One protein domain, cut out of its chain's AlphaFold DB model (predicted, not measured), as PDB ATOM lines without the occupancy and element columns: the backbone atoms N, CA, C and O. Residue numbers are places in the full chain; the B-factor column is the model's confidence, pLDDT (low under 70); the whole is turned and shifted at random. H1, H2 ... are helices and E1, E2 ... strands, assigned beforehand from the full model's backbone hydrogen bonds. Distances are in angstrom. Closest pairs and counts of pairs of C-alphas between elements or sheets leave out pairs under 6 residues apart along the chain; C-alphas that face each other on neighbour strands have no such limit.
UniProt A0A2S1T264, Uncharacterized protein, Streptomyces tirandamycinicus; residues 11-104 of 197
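This is residues 11 to 104 of the 197 residues of an uncharacterized protein of Streptomyces tirandamycinicus (UniProt A0A2S1T264). The model shows a small, strongly twisted sheet of four strands with one long helix, H1, running slantwise over one face, mainly over the hairpin E1 and E2. The short helix H2 packs on the later part of H1, and a long loop, residues 64 to 82, swings out beyond it; this loop and the link at residues 28 to 37 lie at opposite ends of the longest axis. The printed part has 94 residues, with two named helices and four named strands in the order E1 E2 H1 H2 E3 E4; the sheet's order is E2 - E1 - E3 - E4, antiparallel throughout. The class is mixed, helices and strands, with 45 residues, under half, in named elements. The whole is compact, with a radius of gyration of the C-alphas of 13.1 A, and spans 41 by 28 by 21 A.

Start at the first printed residue, with E1, residues 11 to 17, which forms a hairpin with E2, residues 20 to 27. They are antiparallel at 171 degrees, and you find N 11 and O 26 at 2.8 A and N 20 and O 17 at 3.0 A, within hydrogen-bond range. Next comes H1, residues 38 to 54, on the sheet at a height over the sheet of 8.1 A. It lies over E2 and E1; look at the C-alphas of Ser 24 and Ala 48, the closest of E2 and H1, 5.3 A apart. On the local plane H1 stands at 34 degrees to E2, slantwise to the strands. H2, residues 60 to 63, touches H1 with residues 46 to 53 of H1 alone; the closest C-alphas, of Lys 49 and Ala 63, are 4.8 A apart. H2 is not on the sheet. E3, residues 83 to 88, is antiparallel to E1 at 150 degrees, with N 12 and O 86 at 2.8 A. H1 only just fails to lie over E3, on which 2 of its C-alphas fall. E2, H1, H2 and E3 make a split strand-helix-strand unit, two strands running the same way with E1 between them in the sheet, and its crossover is right-handed. E4, residues 93 to 95, is an edge strand like E2 and forms a hairpin with E3, antiparallel at 129 degrees, with N 87 and O 94 at 2.8 A. With H1 on one face of the sheet, the arrangement is two layers, a helix layer and a strand layer. In H1 every O i to N i+4 pair is within hydrogen-bond range; H2 is too short for such a pair, and its 1 pair of O i and N i+3 is within range.

Find C-alpha 11 at (38.778, 26.991, 12.752); from there E1 runs 19.7 A to Ala 17. E2 runs 23.7 A from Leu 20 to Pro 27. Go on to C-alpha 38 at (45.051, 31.987, 3.036), where H1 begins, and follow it for 24.5 A to Asn 54. H2 measures 5.1 A from Glu 60 to Ala 63, E3 measures 14.7 A from Val 83 to Trp 88, and E4 measures 6.7 A from Glu 93 to Pro 95, with C-alpha 95 at (33.513, 22.597, 5.628).

The two C-alphas farthest apart are those of Gly 34 and Arg 77, 41.3 A. The printed part, residues 11 to 104, has no cut. The link from H2 to E3, 19 residues, is long. The mean pLDDT of the printed part is 76.3, and it is under 70 at residues 30 to 37, 65 to 80, and 99 to 100.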
ATOM      1  N   VAL A  11      38.542  28.340  13.257       91.19
ATOM      2  CA  VAL A  11      38.778  26.991  12.752       91.19
ATOM      3  C   VAL A  11      38.417  26.032  13.871       91.19
ATOM      4  O   VAL A  11      39.071  26.019  14.916       91.19
ATOM      5  N   TRP A  12      37.383  25.236  13.638       93.12
ATOM      6  CA  TRP A  12      36.987  24.144  14.506       93.12
ATOM      7  C   TRP A  12      37.418  22.818  13.884       93.12
ATOM      8  O   TRP A  12      36.991  22.449  12.787       93.12
ATOM      9  N   ALA A  13      38.307  22.125  14.588       91.50
ATOM     10  CA  ALA A  13      38.825  20.817  14.237       91.50
ATOM     11  C   ALA A  13      38.235  19.766  15.183       91.50
ATOM     12  O   ALA A  13      38.350  19.904  16.403       91.50
ATOM     13  N   ARG A  14      37.630  18.715  14.627       91.44
ATOM     14  CA  ARG A  14      37.072  17.583  15.381       91.44
ATOM     15  C   ARG A  14      37.714  16.281  14.919       91.44
ATOM     16  O   ARG A  14      37.834  16.046  13.717       91.44
ATOM     17  N   VAL A  15      38.102  15.440  15.870       88.06
ATOM     18  CA  VAL A  15      38.645  14.098  15.634       88.06
ATOM     19  C   VAL A  15      37.832  13.105  16.446       88.06
ATOM     20  O   VAL A  15      37.593  13.329  17.632       88.06
ATOM     21  N   ARG A  16      37.427  12.002  15.814       83.56
ATOM     22  CA  ARG A  16      36.761  10.883  16.486       83.56
ATOM     23  C   ARG A  16      37.478   9.576  16.165       83.56
ATOM     24  O   ARG A  16      37.432   9.137  15.021       83.56
ATOM     25  N   ALA A  17      38.115   8.978  17.170       72.06
ATOM     26  CA  ALA A  17      38.914   7.760  17.072       72.06
ATOM     27  C   ALA A  17      38.404   6.690  18.045       72.06
ATOM     28  O   ALA A  17      38.781   6.664  19.214       72.06
ATOM     29  N   GLY A  18      37.532   5.798  17.567       74.94
ATOM     30  CA  GLY A  18      36.849   4.850  18.450       74.94
ATOM     31  C   GLY A  18      35.983   5.593  19.473       74.94
ATOM     32  O   GLY A  18      35.056   6.306  19.083       74.94
ATOM     33  N   GLU A  19      36.306   5.438  20.758       77.38
ATOM     34  CA  GLU A  19      35.652   6.130  21.882       77.38
ATOM     35  C   GLU A  19      36.240   7.521  22.170       77.38
ATOM     36  O   GLU A  19      35.619   8.318  22.869       77.38
ATOM     37  N   LEU A  20      37.415   7.843  21.618       78.75
ATOM     38  CA  LEU A  20      38.039   9.149  21.798       78.75
ATOM     39  C   LEU A  20      37.352  10.185  20.899       78.75
ATOM     40  O   LEU A  20      37.375  10.062  19.672       78.75
ATOM     41  N   GLU A  21      36.820  11.247  21.498       86.69
ATOM     42  CA  GLU A  21      36.395  12.457  20.796       86.69
ATOM     43  C   GLU A  21      37.201  13.653  21.308       86.69
ATOM     44  O   GLU A  21      37.203  13.950  22.501       86.69
ATOM     45  N   ALA A  22      37.904  14.329  20.399       88.25
ATOM     46  CA  ALA A  22      38.714  15.500  20.708       88.25
ATOM     47  C   ALA A  22      38.342  16.664  19.788       88.25
ATOM     48  O   ALA A  22      38.104  16.492  18.585       88.25
ATOM     49  N   VAL A  23      38.311  17.866  20.359       92.75
ATOM     50  CA  VAL A  23      37.962  19.098  19.652       92.75
ATOM     51  C   VAL A  23      38.981  20.187  19.929       92.75
ATOM     52  O   VAL A  23      39.456  20.357  21.047       92.75
ATOM     53  N   SER A  24      39.286  20.972  18.903       92.88
ATOM     54  CA  SER A  24      40.152  22.137  19.014       92.88
ATOM     55  C   SER A  24      39.560  23.296  18.234       92.88
ATOM     56  O   SER A  24      39.126  23.135  17.095       92.88
ATOM     57  N   MET A  25      39.536  24.471  18.857       93.44
ATOM     58  CA  MET A  25      38.958  25.681  18.289       93.44
ATOM     59  C   MET A  25      39.979  26.817  18.352       93.44
ATOM     60  O   MET A  25      40.481  27.155  19.429       93.44
ATOM     61  N   ILE A  26      40.319  27.378  17.190       92.50
ATOM     62  CA  ILE A  26      41.335  28.425  17.044       92.50
ATOM     63  C   ILE A  26      40.726  29.636  16.338       92.50
ATOM     64  O   ILE A  26      40.209  29.472  15.233       92.50
ATOM     65  N   PRO A  27      40.808  30.849  16.915       89.38
ATOM     66  CA  PRO A  27      40.320  32.047  16.243       89.38
ATOM     67  C   PRO A  27      41.125  32.332  14.970       89.38
ATOM     68  O   PRO A  27      42.355  32.232  14.949       89.38
ATOM     69  N   VAL A  28      40.428  32.731  13.911       84.88
ATOM     70  CA  VAL A  28      41.017  33.224  12.667       84.88
ATOM     71  C   VAL A  28      41.236  34.725  12.818       84.88
ATOM     72  O   VAL A  28      40.294  35.514  12.848       84.88
ATOM     73  N   LEU A  29      42.497  35.134  12.941       76.75
ATOM     74  CA  LEU A  29      42.839  36.532  13.196       76.75
ATOM     75  C   LEU A  29      42.570  37.425  11.971       76.75
ATOM     76  O   LEU A  29      43.090  37.169  10.880       76.75
ATOM     77  N   GLY A  30      41.837  38.520  12.205       58.94
ATOM     78  CA  GLY A  30      41.890  39.748  11.404       58.94
ATOM     79  C   GLY A  30      40.999  39.850  10.162       58.94
ATOM     80  O   GLY A  30      41.337  40.647   9.290       58.94
ATOM     81  N   VAL A  31      39.907  39.085  10.019       60.59
ATOM     82  CA  VAL A  31      39.184  39.019   8.730       60.59
ATOM     83  C   VAL A  31      37.690  38.691   8.831       60.59
ATOM     84  O   VAL A  31      37.276  37.835   9.601       60.59
ATOM     85  N   SER A  32      36.902  39.337   7.965       61.34
ATOM     86  CA  SER A  32      35.548  38.937   7.559       61.34
ATOM     87  C   SER A  32      35.600  37.861   6.465       61.34
ATOM     88  O   SER A  32      36.565  37.827   5.697       61.34
ATOM     89  N   TRP A  33      34.526  37.079   6.303       63.47
ATOM     90  CA  TRP A  33      34.361  36.020   5.289       63.47
ATOM     91  C   TRP A  33      35.004  36.309   3.916       63.47
ATOM     92  O   TRP A  33      35.837  35.535   3.455       63.47
ATOM     93  N   GLY A  34      34.706  37.455   3.290       59.72
ATOM     94  CA  GLY A  34      35.191  37.790   1.939       59.72
ATOM     95  C   GLY A  34      36.640  38.291   1.826       59.72
ATOM     96  O   GLY A  34      37.091  38.591   0.725       59.72
ATOM     97  N   ARG A  35      37.378  38.438   2.935       61.16
ATOM     98  CA  ARG A  35      38.764  38.960   2.942       61.16
ATOM     99  C   ARG A  35      39.763  38.018   3.606       61.16
ATOM    100  O   ARG A  35      40.904  38.412   3.851       61.16
ATOM    101  N   MET A  36      39.341  36.796   3.918       69.75
ATOM    102  CA  MET A  36      40.155  35.833   4.643       69.75
ATOM    103  C   MET A  36      41.429  35.493   3.866       69.75
ATOM    104  O   MET A  36      41.388  34.871   2.808       69.75
ATOM    105  N   ARG A  37      42.587  35.920   4.385       68.06
ATOM    106  CA  ARG A  37      43.871  35.608   3.753       68.06
ATOM    107  C   ARG A  37      44.183  34.117   3.948       68.06
ATOM    108  O   ARG A  37      44.084  33.641   5.083       68.06
ATOM    109  N   PRO A  38      44.671  33.401   2.917       72.19
ATOM    110  CA  PRO A  38      45.051  31.987   3.036       72.19
ATOM    111  C   PRO A  38      46.051  31.702   4.169       72.19
ATOM    112  O   PRO A  38      46.018  30.641   4.787       72.19
ATOM    113  N   VAL A  39      46.921  32.668   4.483       76.56
ATOM    114  CA  VAL A  39      47.911  32.565   5.569       76.56
ATOM    115  C   VAL A  39      47.245  32.471   6.948       76.56
ATOM    116  O   VAL A  39      47.664  31.651   7.764       76.56
ATOM    117  N   SER A  40      46.193  33.257   7.203       78.62
ATOM    118  CA  SER A  40      45.468  33.233   8.482       78.62
ATOM    119  C   SER A  40      44.782  31.884   8.703       78.62
ATOM    120  O   SER A  40      44.880  31.311   9.787       78.62
ATOM    121  N   LEU A  41      44.155  31.343   7.652       80.00
ATOM    122  CA  LEU A  41      43.550  30.009   7.665       80.00
ATOM    123  C   LEU A  41      44.577  28.922   7.938       80.00
ATOM    124  O   LEU A  41      44.401  28.119   8.851       80.00
ATOM    125  N   ARG A  42      45.679  28.926   7.183       83.94
ATOM    126  CA  ARG A  42      46.756  27.946   7.345       83.94
ATOM    127  C   ARG A  42      47.299  27.944   8.771       83.94
ATOM    128  O   ARG A  42      47.502  26.880   9.352       83.94
ATOM    129  N   HIS A  43      47.508  29.127   9.348       85.00
ATOM    130  CA  HIS A  43      47.974  29.258  10.723       85.00
ATOM    131  C   HIS A  43      46.963  28.687  11.730       85.00
ATOM    132  O   HIS A  43      47.349  27.913  12.608       85.00
ATOM    133  N   ALA A  44      45.677  29.020  11.587       87.81
ATOM    134  CA  ALA A  44      44.627  28.526  12.474       87.81
ATOM    135  C   ALA A  44      44.452  26.998  12.379       87.81
ATOM    136  O   ALA A  44      44.438  26.326  13.409       87.81
ATOM    137  N   VAL A  45      44.427  26.439  11.162       88.25
ATOM    138  CA  VAL A  45      44.389  24.984  10.912       88.25
ATOM    139  C   VAL A  45      45.577  24.283  11.559       88.25
ATOM    140  O   VAL A  45      45.390  23.317  12.301       88.25
ATOM    141  N   ARG A  46      46.799  24.790  11.344       85.62
ATOM    142  CA  ARG A  46      48.007  24.201  11.934       85.62
ATOM    143  C   ARG A  46      47.945  24.208  13.458       85.62
ATOM    144  O   ARG A  46      48.206  23.186  14.084       85.62
ATOM    145  N   ARG A  47      47.556  25.327  14.077       89.44
ATOM    146  CA  ARG A  47      47.413  25.396  15.540       89.44
ATOM    147  C   ARG A  47      46.341  24.448  16.065       89.44
ATOM    148  O   ARG A  47      46.542  23.857  17.124       89.44
ATOM    149  N   ALA A  48      45.235  24.289  15.340       90.44
ATOM    150  CA  ALA A  48      44.156  23.402  15.751       90.44
ATOM    151  C   ALA A  48      44.643  21.948  15.790       90.44
ATOM    152  O   ALA A  48      44.466  21.266  16.798       90.44
ATOM    153  N   LYS A  49      45.345  21.527  14.733       87.38
ATOM    154  CA  LYS A  49      45.979  20.211  14.605       87.38
ATOM    155  C   LYS A  49      47.076  19.953  15.643       87.38
ATOM    156  O   LYS A  49      47.103  18.878  16.230       87.38
ATOM    157  N   VAL A  50      47.938  20.933  15.923       87.19
ATOM    158  CA  VAL A  50      48.979  20.812  16.964       87.19
ATOM    159  C   VAL A  50      48.367  20.619  18.353       87.19
ATOM    160  O   VAL A  50      48.878  19.820  19.130       87.19
ATOM    161  N   ARG A  51      47.253  21.294  18.675       90.19
ATOM    162  CA  ARG A  51      46.540  21.038  19.940       90.19
ATOM    163  C   ARG A  51      46.024  19.602  20.017       90.19
ATOM    164  O   ARG A  51      46.329  18.919  20.979       90.19
ATOM    165  N   LEU A  52      45.366  19.121  18.963       88.19
ATOM    166  CA  LEU A  52      44.884  17.736  18.899       88.19
ATOM    167  C   LEU A  52      46.023  16.705  19.012       88.19
ATOM    168  O   LEU A  52      45.820  15.628  19.563       88.19
ATOM    169  N   PHE A  53      47.223  17.018  18.517       85.81
ATOM    170  CA  PHE A  53      48.420  16.201  18.744       85.81
ATOM    171  C   PHE A  53      48.860  16.189  20.207       85.81
ATOM    172  O   PHE A  53      49.093  15.114  20.753       85.81
ATOM    173  N   ASN A  54      48.934  17.357  20.848       84.81
ATOM    174  CA  ASN A  54      49.295  17.455  22.264       84.81
ATOM    175  C   ASN A  54      48.286  16.727  23.168       84.81
ATOM    176  O   ASN A  54      48.675  16.185  24.197       84.81
ATOM    177  N   ASP A  55      47.022  16.657  22.744       85.06
ATOM    178  CA  ASP A  55      45.953  15.909  23.417       85.06
ATOM    179  C   ASP A  55      45.980  14.397  23.091       85.06
ATOM    180  O   ASP A  55      45.133  13.634  23.553       85.06
ATOM    181  N   GLY A  56      46.934  13.937  22.273       81.31
ATOM    182  CA  GLY A  56      47.100  12.533  21.889       81.31
ATOM    183  C   GLY A  56      46.123  12.023  20.822       81.31
ATOM    184  O   GLY A  56      46.143  10.834  20.503       81.31
ATOM    185  N   ALA A  57      45.294  12.895  20.240       83.56
ATOM    186  CA  ALA A  57      44.282  12.536  19.241       83.56
ATOM    187  C   ALA A  57      44.843  12.384  17.816       83.56
ATOM    188  O   ALA A  57      44.216  11.745  16.968       83.56
ATOM    189  N   LEU A  58      46.017  12.960  17.539       79.69
ATOM    190  CA  LEU A  58      46.719  12.859  16.255       79.69
ATOM    191  C   LEU A  58      48.159  12.398  16.448       79.69
ATOM    192  O   LEU A  58      48.768  12.658  17.482       79.69
ATOM    193  N   CYS A  59      48.730  11.754  15.428       77.94
ATOM    194  CA  CYS A  59      50.178  11.604  15.339       77.94
ATOM    195  C   CYS A  59      50.830  12.897  14.832       77.94
ATOM    196  O   CYS A  59      50.179  13.777  14.263       77.94
ATOM    197  N   GLU A  60      52.146  12.971  14.996       76.56
ATOM    198  CA  GLU A  60      52.969  14.103  14.578       76.56
ATOM    199  C   GLU A  60      52.810  14.438  13.084       76.56
ATOM    200  O   GLU A  60      52.654  15.607  12.723       76.56
ATOM    201  N   SER A  61      52.764  13.415  12.218       73.50
ATOM    202  CA  SER A  61      52.594  13.583  10.767       73.50
ATOM    203  C   SER A  61      51.231  14.181  10.416       73.50
ATOM    204  O   SER A  61      51.158  15.159   9.678       73.50
ATOM    205  N   CYS A  62      50.141  13.654  10.986       74.25
ATOM    206  CA  CYS A  62      48.790  14.174  10.743       74.25
ATOM    207  C   CYS A  62      48.592  15.583  11.315       74.25
ATOM    208  O   CYS A  62      47.757  16.347  10.821       74.25
ATOM    209  N   ALA A  63      49.366  15.939  12.340       77.06
ATOM    210  CA  ALA A  63      49.340  17.263  12.928       77.06
ATOM    211  C   ALA A  63      50.152  18.306  12.145       77.06
ATOM    212  O   ALA A  63      49.920  19.504  12.321       77.06
ATOM    213  N   GLY A  64      51.095  17.878  11.293       73.06
ATOM    214  CA  GLY A  64      52.010  18.780  10.583       73.06
ATOM    215  C   GLY A  64      52.824  19.653  11.548       73.06
ATOM    216  O   GLY A  64      53.068  20.835  11.283       73.06
ATOM    217  N   ALA A  65      53.164  19.108  12.722       58.72
ATOM    218  CA  ALA A  65      53.734  19.880  13.823       58.72
ATOM    219  C   ALA A  65      55.142  20.414  13.486       58.72
ATOM    220  O   ALA A  65      55.409  21.598  13.720       58.72
ATOM    221  N   TYR A  66      55.984  19.601  12.837       52.06
ATOM    222  CA  TYR A  66      57.415  19.883  12.631       52.06
ATOM    223  C   TYR A  66      57.865  20.022  11.165       52.06
ATOM    224  O   TYR A  66      59.052  20.172  10.897       52.06
ATOM    225  N   GLY A  67      56.934  20.053  10.212       47.91
ATOM    226  CA  GLY A  67      57.244  20.242   8.794       47.91
ATOM    227  C   GLY A  67      56.113  19.755   7.898       47.91
ATOM    228  O   GLY A  67      55.230  19.024   8.351       47.91
ATOM    229  N   ASP A  68      56.139  20.176   6.634       46.38
ATOM    230  CA  ASP A  68      55.236  19.680   5.597       46.38
ATOM    231  C   ASP A  68      55.577  18.208   5.324       46.38
ATOM    232  O   ASP A  68      56.404  17.898   4.469       46.38
ATOM    233  N   VAL A  69      54.964  17.282   6.063       43.44
ATOM    234  CA  VAL A  69      55.036  15.849   5.753       43.44
ATOM    235  C   VAL A  69      53.665  15.385   5.264       43.44
ATOM    236  O   VAL A  69      52.840  14.942   6.064       43.44
ATOM    237  N   PRO A  70      53.382  15.507   3.956       43.53
ATOM    238  CA  PRO A  70      52.162  14.996   3.365       43.53
ATOM    239  C   PRO A  70      52.378  13.549   2.900       43.53
ATOM    240  O   PRO A  70      53.147  13.272   1.981       43.53
ATOM    241  N   GLY A  71      51.669  12.620   3.534       46.69
ATOM    242  CA  GLY A  71      51.571  11.215   3.141       46.69
ATOM    243  C   GLY A  71      50.452  10.516   3.922       46.69
ATOM    244  O   GLY A  71      49.901  11.128   4.846       46.69
ATOM    245  N   PRO A  72      50.083   9.262   3.580       48.78
ATOM    246  CA  PRO A  72      49.282   8.437   4.488       48.78
ATOM    247  C   PRO A  72      49.957   8.427   5.861       48.78
ATOM    248  O   PRO A  72      51.176   8.599   5.948       48.78
ATOM    249  N   CYS A  73      49.183   8.263   6.933       58.41
ATOM    250  CA  CYS A  73      49.765   8.214   8.270       58.41
ATOM    251  C   CYS A  73      50.871   7.142   8.292       58.41
ATOM    252  O   CYS A  73      50.580   5.952   8.178       58.41
ATOM    253  N   ALA A  74      52.142   7.562   8.377       51.38
ATOM    254  CA  ALA A  74      53.286   6.648   8.303       51.38
ATOM    255  C   ALA A  74      53.310   5.679   9.495       51.38
ATOM    256  O   ALA A  74      53.910   4.606   9.434       51.38
ATOM    257  N   ASP A  75      52.613   6.045  10.570       55.78
ATOM    258  CA  ASP A  75      52.373   5.183  11.707       55.78
ATOM    259  C   ASP A  75      51.144   4.293  11.463       55.78
ATOM    260  O   ASP A  75      50.033   4.566  11.915       55.78
ATOM    261  N   ALA A  76      51.358   3.167  10.778       49.84
ATOM    262  CA  ALA A  76      50.328   2.145  10.585       49.84
ATOM    263  C   ALA A  76      49.762   1.585  11.911       49.84
ATOM    264  O   ALA A  76      48.691   0.973  11.906       49.84
ATOM    265  N   ARG A  77      50.459   1.783  13.045       53.38
ATOM    266  CA  ARG A  77      50.013   1.336  14.375       53.38
ATOM    267  C   ARG A  77      49.014   2.312  14.993       53.38
ATOM    268  O   ARG A  77      48.181   1.891  15.790       53.38
ATOM    269  N   ARG A  78      49.049   3.588  14.600       58.06
ATOM    270  CA  ARG A  78      48.061   4.605  14.972       58.06
ATOM    271  C   ARG A  78      47.313   5.042  13.722       58.06
ATOM    272  O   ARG A  78      47.674   6.033  13.096       58.06
ATOM    273  N   ARG A  79      46.229   4.333  13.375       56.47
ATOM    274  CA  ARG A  79      45.248   4.835  12.396       56.47
ATOM    275  C   ARG A  79      44.718   6.179  12.898       56.47
ATOM    276  O   ARG A  79      43.799   6.222  13.714       56.47
ATOM    277  N   CYS A  80      45.341   7.268  12.461       66.06
ATOM    278  CA  CYS A  80      44.917   8.599  12.845       66.06
ATOM    279  C   CYS A  80      43.530   8.823  12.274       66.06
ATOM    280  O   CYS A  80      43.292   8.639  11.080       66.06
ATOM    281  N   SER A  81      42.603   9.175  13.151       72.12
ATOM    282  CA  SER A  81      41.245   9.451  12.718       72.12
ATOM    283  C   SER A  81      41.202  10.755  11.928       72.12
ATOM    284  O   SER A  81      42.019  11.651  12.173       72.12
ATOM    285  N   PRO A  82      40.294  10.865  10.948       76.75
ATOM    286  CA  PRO A  82      40.263  12.025  10.081       76.75
ATOM    287  C   PRO A  82      39.929  13.270  10.901       76.75
ATOM    288  O   PRO A  82      39.001  13.273  11.712       76.75
ATOM    289  N   VAL A  83      40.699  14.336  10.683       83.81
ATOM    290  CA  VAL A  83      40.409  15.644  11.266       83.81
ATOM    291  C   VAL A  83      39.362  16.316  10.396       83.81
ATOM    292  O   VAL A  83      39.673  16.781   9.298       83.81
ATOM    293  N   ARG A  84      38.131  16.418  10.895       88.94
ATOM    294  CA  ARG A  84      37.115  17.252  10.257       88.94
ATOM    295  C   ARG A  84      37.417  18.710  10.581       88.94
ATOM    296  O   ARG A  84      37.316  19.122  11.736       88.94
ATOM    297  N   LEU A  85      37.791  19.473   9.560       89.44
ATOM    298  CA  LEU A  85      38.043  20.908   9.648       89.44
ATOM    299  C   LEU A  85      36.814  21.686   9.178       89.44
ATOM    300  O   LEU A  85      36.264  21.425   8.107       89.44
ATOM    301  N   THR A  86      36.397  22.665   9.976       91.38
ATOM    302  CA  THR A  86      35.296  23.573   9.648       91.38
ATOM    303  C   THR A  86      35.637  25.005  10.042       91.38
ATOM    304  O   THR A  86      36.409  25.231  10.974       91.38
ATOM    305  N   ILE A  87      35.056  25.975   9.341       90.62
ATOM    306  CA  ILE A  87      34.898  27.330   9.860       90.62
ATOM    307  C   ILE A  87      33.609  27.381  10.660       90.62
ATOM    308  O   ILE A  87      32.539  27.068  10.139       90.62
ATOM    309  N   TRP A  88      33.725  27.780  11.918       88.94
ATOM    310  CA  TRP A  88      32.610  28.027  12.814       88.94
ATOM    311  C   TRP A  88      32.457  29.529  13.045       88.94
ATOM    312  O   TRP A  88      33.432  30.207  13.376       88.94
ATOM    313  N   THR A  89      31.243  30.046  12.856       84.38
ATOM    314  CA  THR A  89      30.923  31.475  13.048       84.38
ATOM    315  C   THR A  89      30.312  31.783  14.413       84.38
ATOM    316  O   THR A  89      30.015  32.928  14.704       84.38
ATOM    317  N   GLY A  90      30.079  30.771  15.250       80.88
ATOM    318  CA  GLY A  90      29.212  30.892  16.427       80.88
ATOM    319  C   GLY A  90      27.887  30.158  16.234       80.88
ATOM    320  O   GLY A  90      27.411  29.480  17.141       80.88
ATOM    321  N   THR A  91      27.329  30.224  15.025       81.75
ATOM    322  CA  THR A  91      26.001  29.672  14.700       81.75
ATOM    323  C   THR A  91      26.044  28.582  13.635       81.75
ATOM    324  O   THR A  91      25.249  27.647  13.684       81.75
ATOM    325  N   CYS A  92      26.983  28.670  12.690       84.69
ATOM    326  CA  CYS A  92      27.048  27.780  11.534       84.69
ATOM    327  C   CYS A  92      28.425  27.114  11.404       84.69
ATOM    328  O   CYS A  92      29.449  27.734  11.694       84.69
ATOM    329  N   GLU A  93      28.443  25.864  10.927       88.62
ATOM    330  CA  GLU A  93      29.651  25.135  10.517       88.62
ATOM    331  C   GLU A  93      29.756  25.090   8.987       88.62
ATOM    332  O   GLU A  93      28.822  24.655   8.308       88.62
ATOM    333  N   TYR A  94      30.925  25.441   8.456       88.06
ATOM    334  CA  TYR A  94      31.235  25.381   7.028       88.06
ATOM    335  C   TYR A  94      32.452  24.486   6.789       88.06
ATOM    336  O   TYR A  94      33.501  24.747   7.383       88.06
ATOM    337  N   PRO A  95      32.368  23.444   5.945       88.75
ATOM    338  CA  PRO A  95      33.513  22.597   5.628       88.75
ATOM    339  C   PRO A  95      34.720  23.402   5.133       88.75
ATOM    340  O   PRO A  95      34.599  24.222   4.224       88.75
ATOM    341  N   LEU A  96      35.887  23.136   5.720       85.12
ATOM    342  CA  LEU A  96      37.170  23.696   5.304       85.12
ATOM    343  C   LEU A  96      38.055  22.559   4.798       85.12
ATOM    344  O   LEU A  96      38.453  21.678   5.560       85.12
ATOM    345  N   THR A  97      38.381  22.571   3.512       78.25
ATOM    346  CA  THR A  97      39.307  21.588   2.936       78.25
ATOM    347  C   THR A  97      40.728  21.875   3.398       78.25
ATOM    348  O   THR A  97      41.213  22.993   3.235       78.25
ATOM    349  N   ASP A  98      41.407  20.870   3.935       73.38
ATOM    350  CA  ASP A  98      42.795  20.982   4.396       73.38
ATOM    351  C   ASP A  98      43.773  21.286   3.246       73.38
ATOM    352  O   ASP A  98      44.696  22.081   3.380       73.38
ATOM    353  N   ASP A  99      43.531  20.671   2.091       67.75
ATOM    354  CA  ASP A  99      44.359  20.722   0.890       67.75
ATOM    355  C   ASP A  99      44.181  22.018   0.097       67.75
ATOM    356  O   ASP A  99      45.168  22.616  -0.337       67.75
ATOM    357  N   LEU A 100      42.935  22.475  -0.061       68.69
ATOM    358  CA  LEU A 100      42.635  23.692  -0.823       68.69
ATOM    359  C   LEU A 100      42.608  24.942   0.059       68.69
ATOM    360  O   LEU A 100      42.580  26.055  -0.466       68.69
ATOM    361  N   LEU A 101      42.560  24.770   1.389       77.06
ATOM    362  CA  LEU A 101      42.250  25.824   2.363       77.06
ATOM    363  C   LEU A 101      41.042  26.671   1.939       77.06
ATOM    364  O   LEU A 101      41.002  27.879   2.163       77.06
ATOM    365  N   THR A 102      40.070  26.021   1.297       78.56
ATOM    366  CA  THR A 102      38.868  26.644   0.755       78.56
ATOM    367  C   THR A 102      37.681  26.281   1.631       78.56
ATOM    368  O   THR A 102      37.545  25.144   2.096       78.56
ATOM    369  N   VAL A 103      36.855  27.286   1.904       81.56
ATOM    370  CA  VAL A 103      35.651  27.149   2.717       81.56
ATOM    371  C   VAL A 103      34.467  26.980   1.787       81.56
ATOM    372  O   VAL A 103      34.266  27.790   0.882       81.56
ATOM    373  N   TYR A 104      33.677  25.947   2.030       83.31
ATOM    374  CA  TYR A 104      32.537  25.606   1.198       83.31
ATOM    375  C   TYR A 104      31.225  25.767   1.971       83.31
ATOM    376  O   TYR A 104      31.174  25.463   3.165       83.31
TER     377      TYR A 104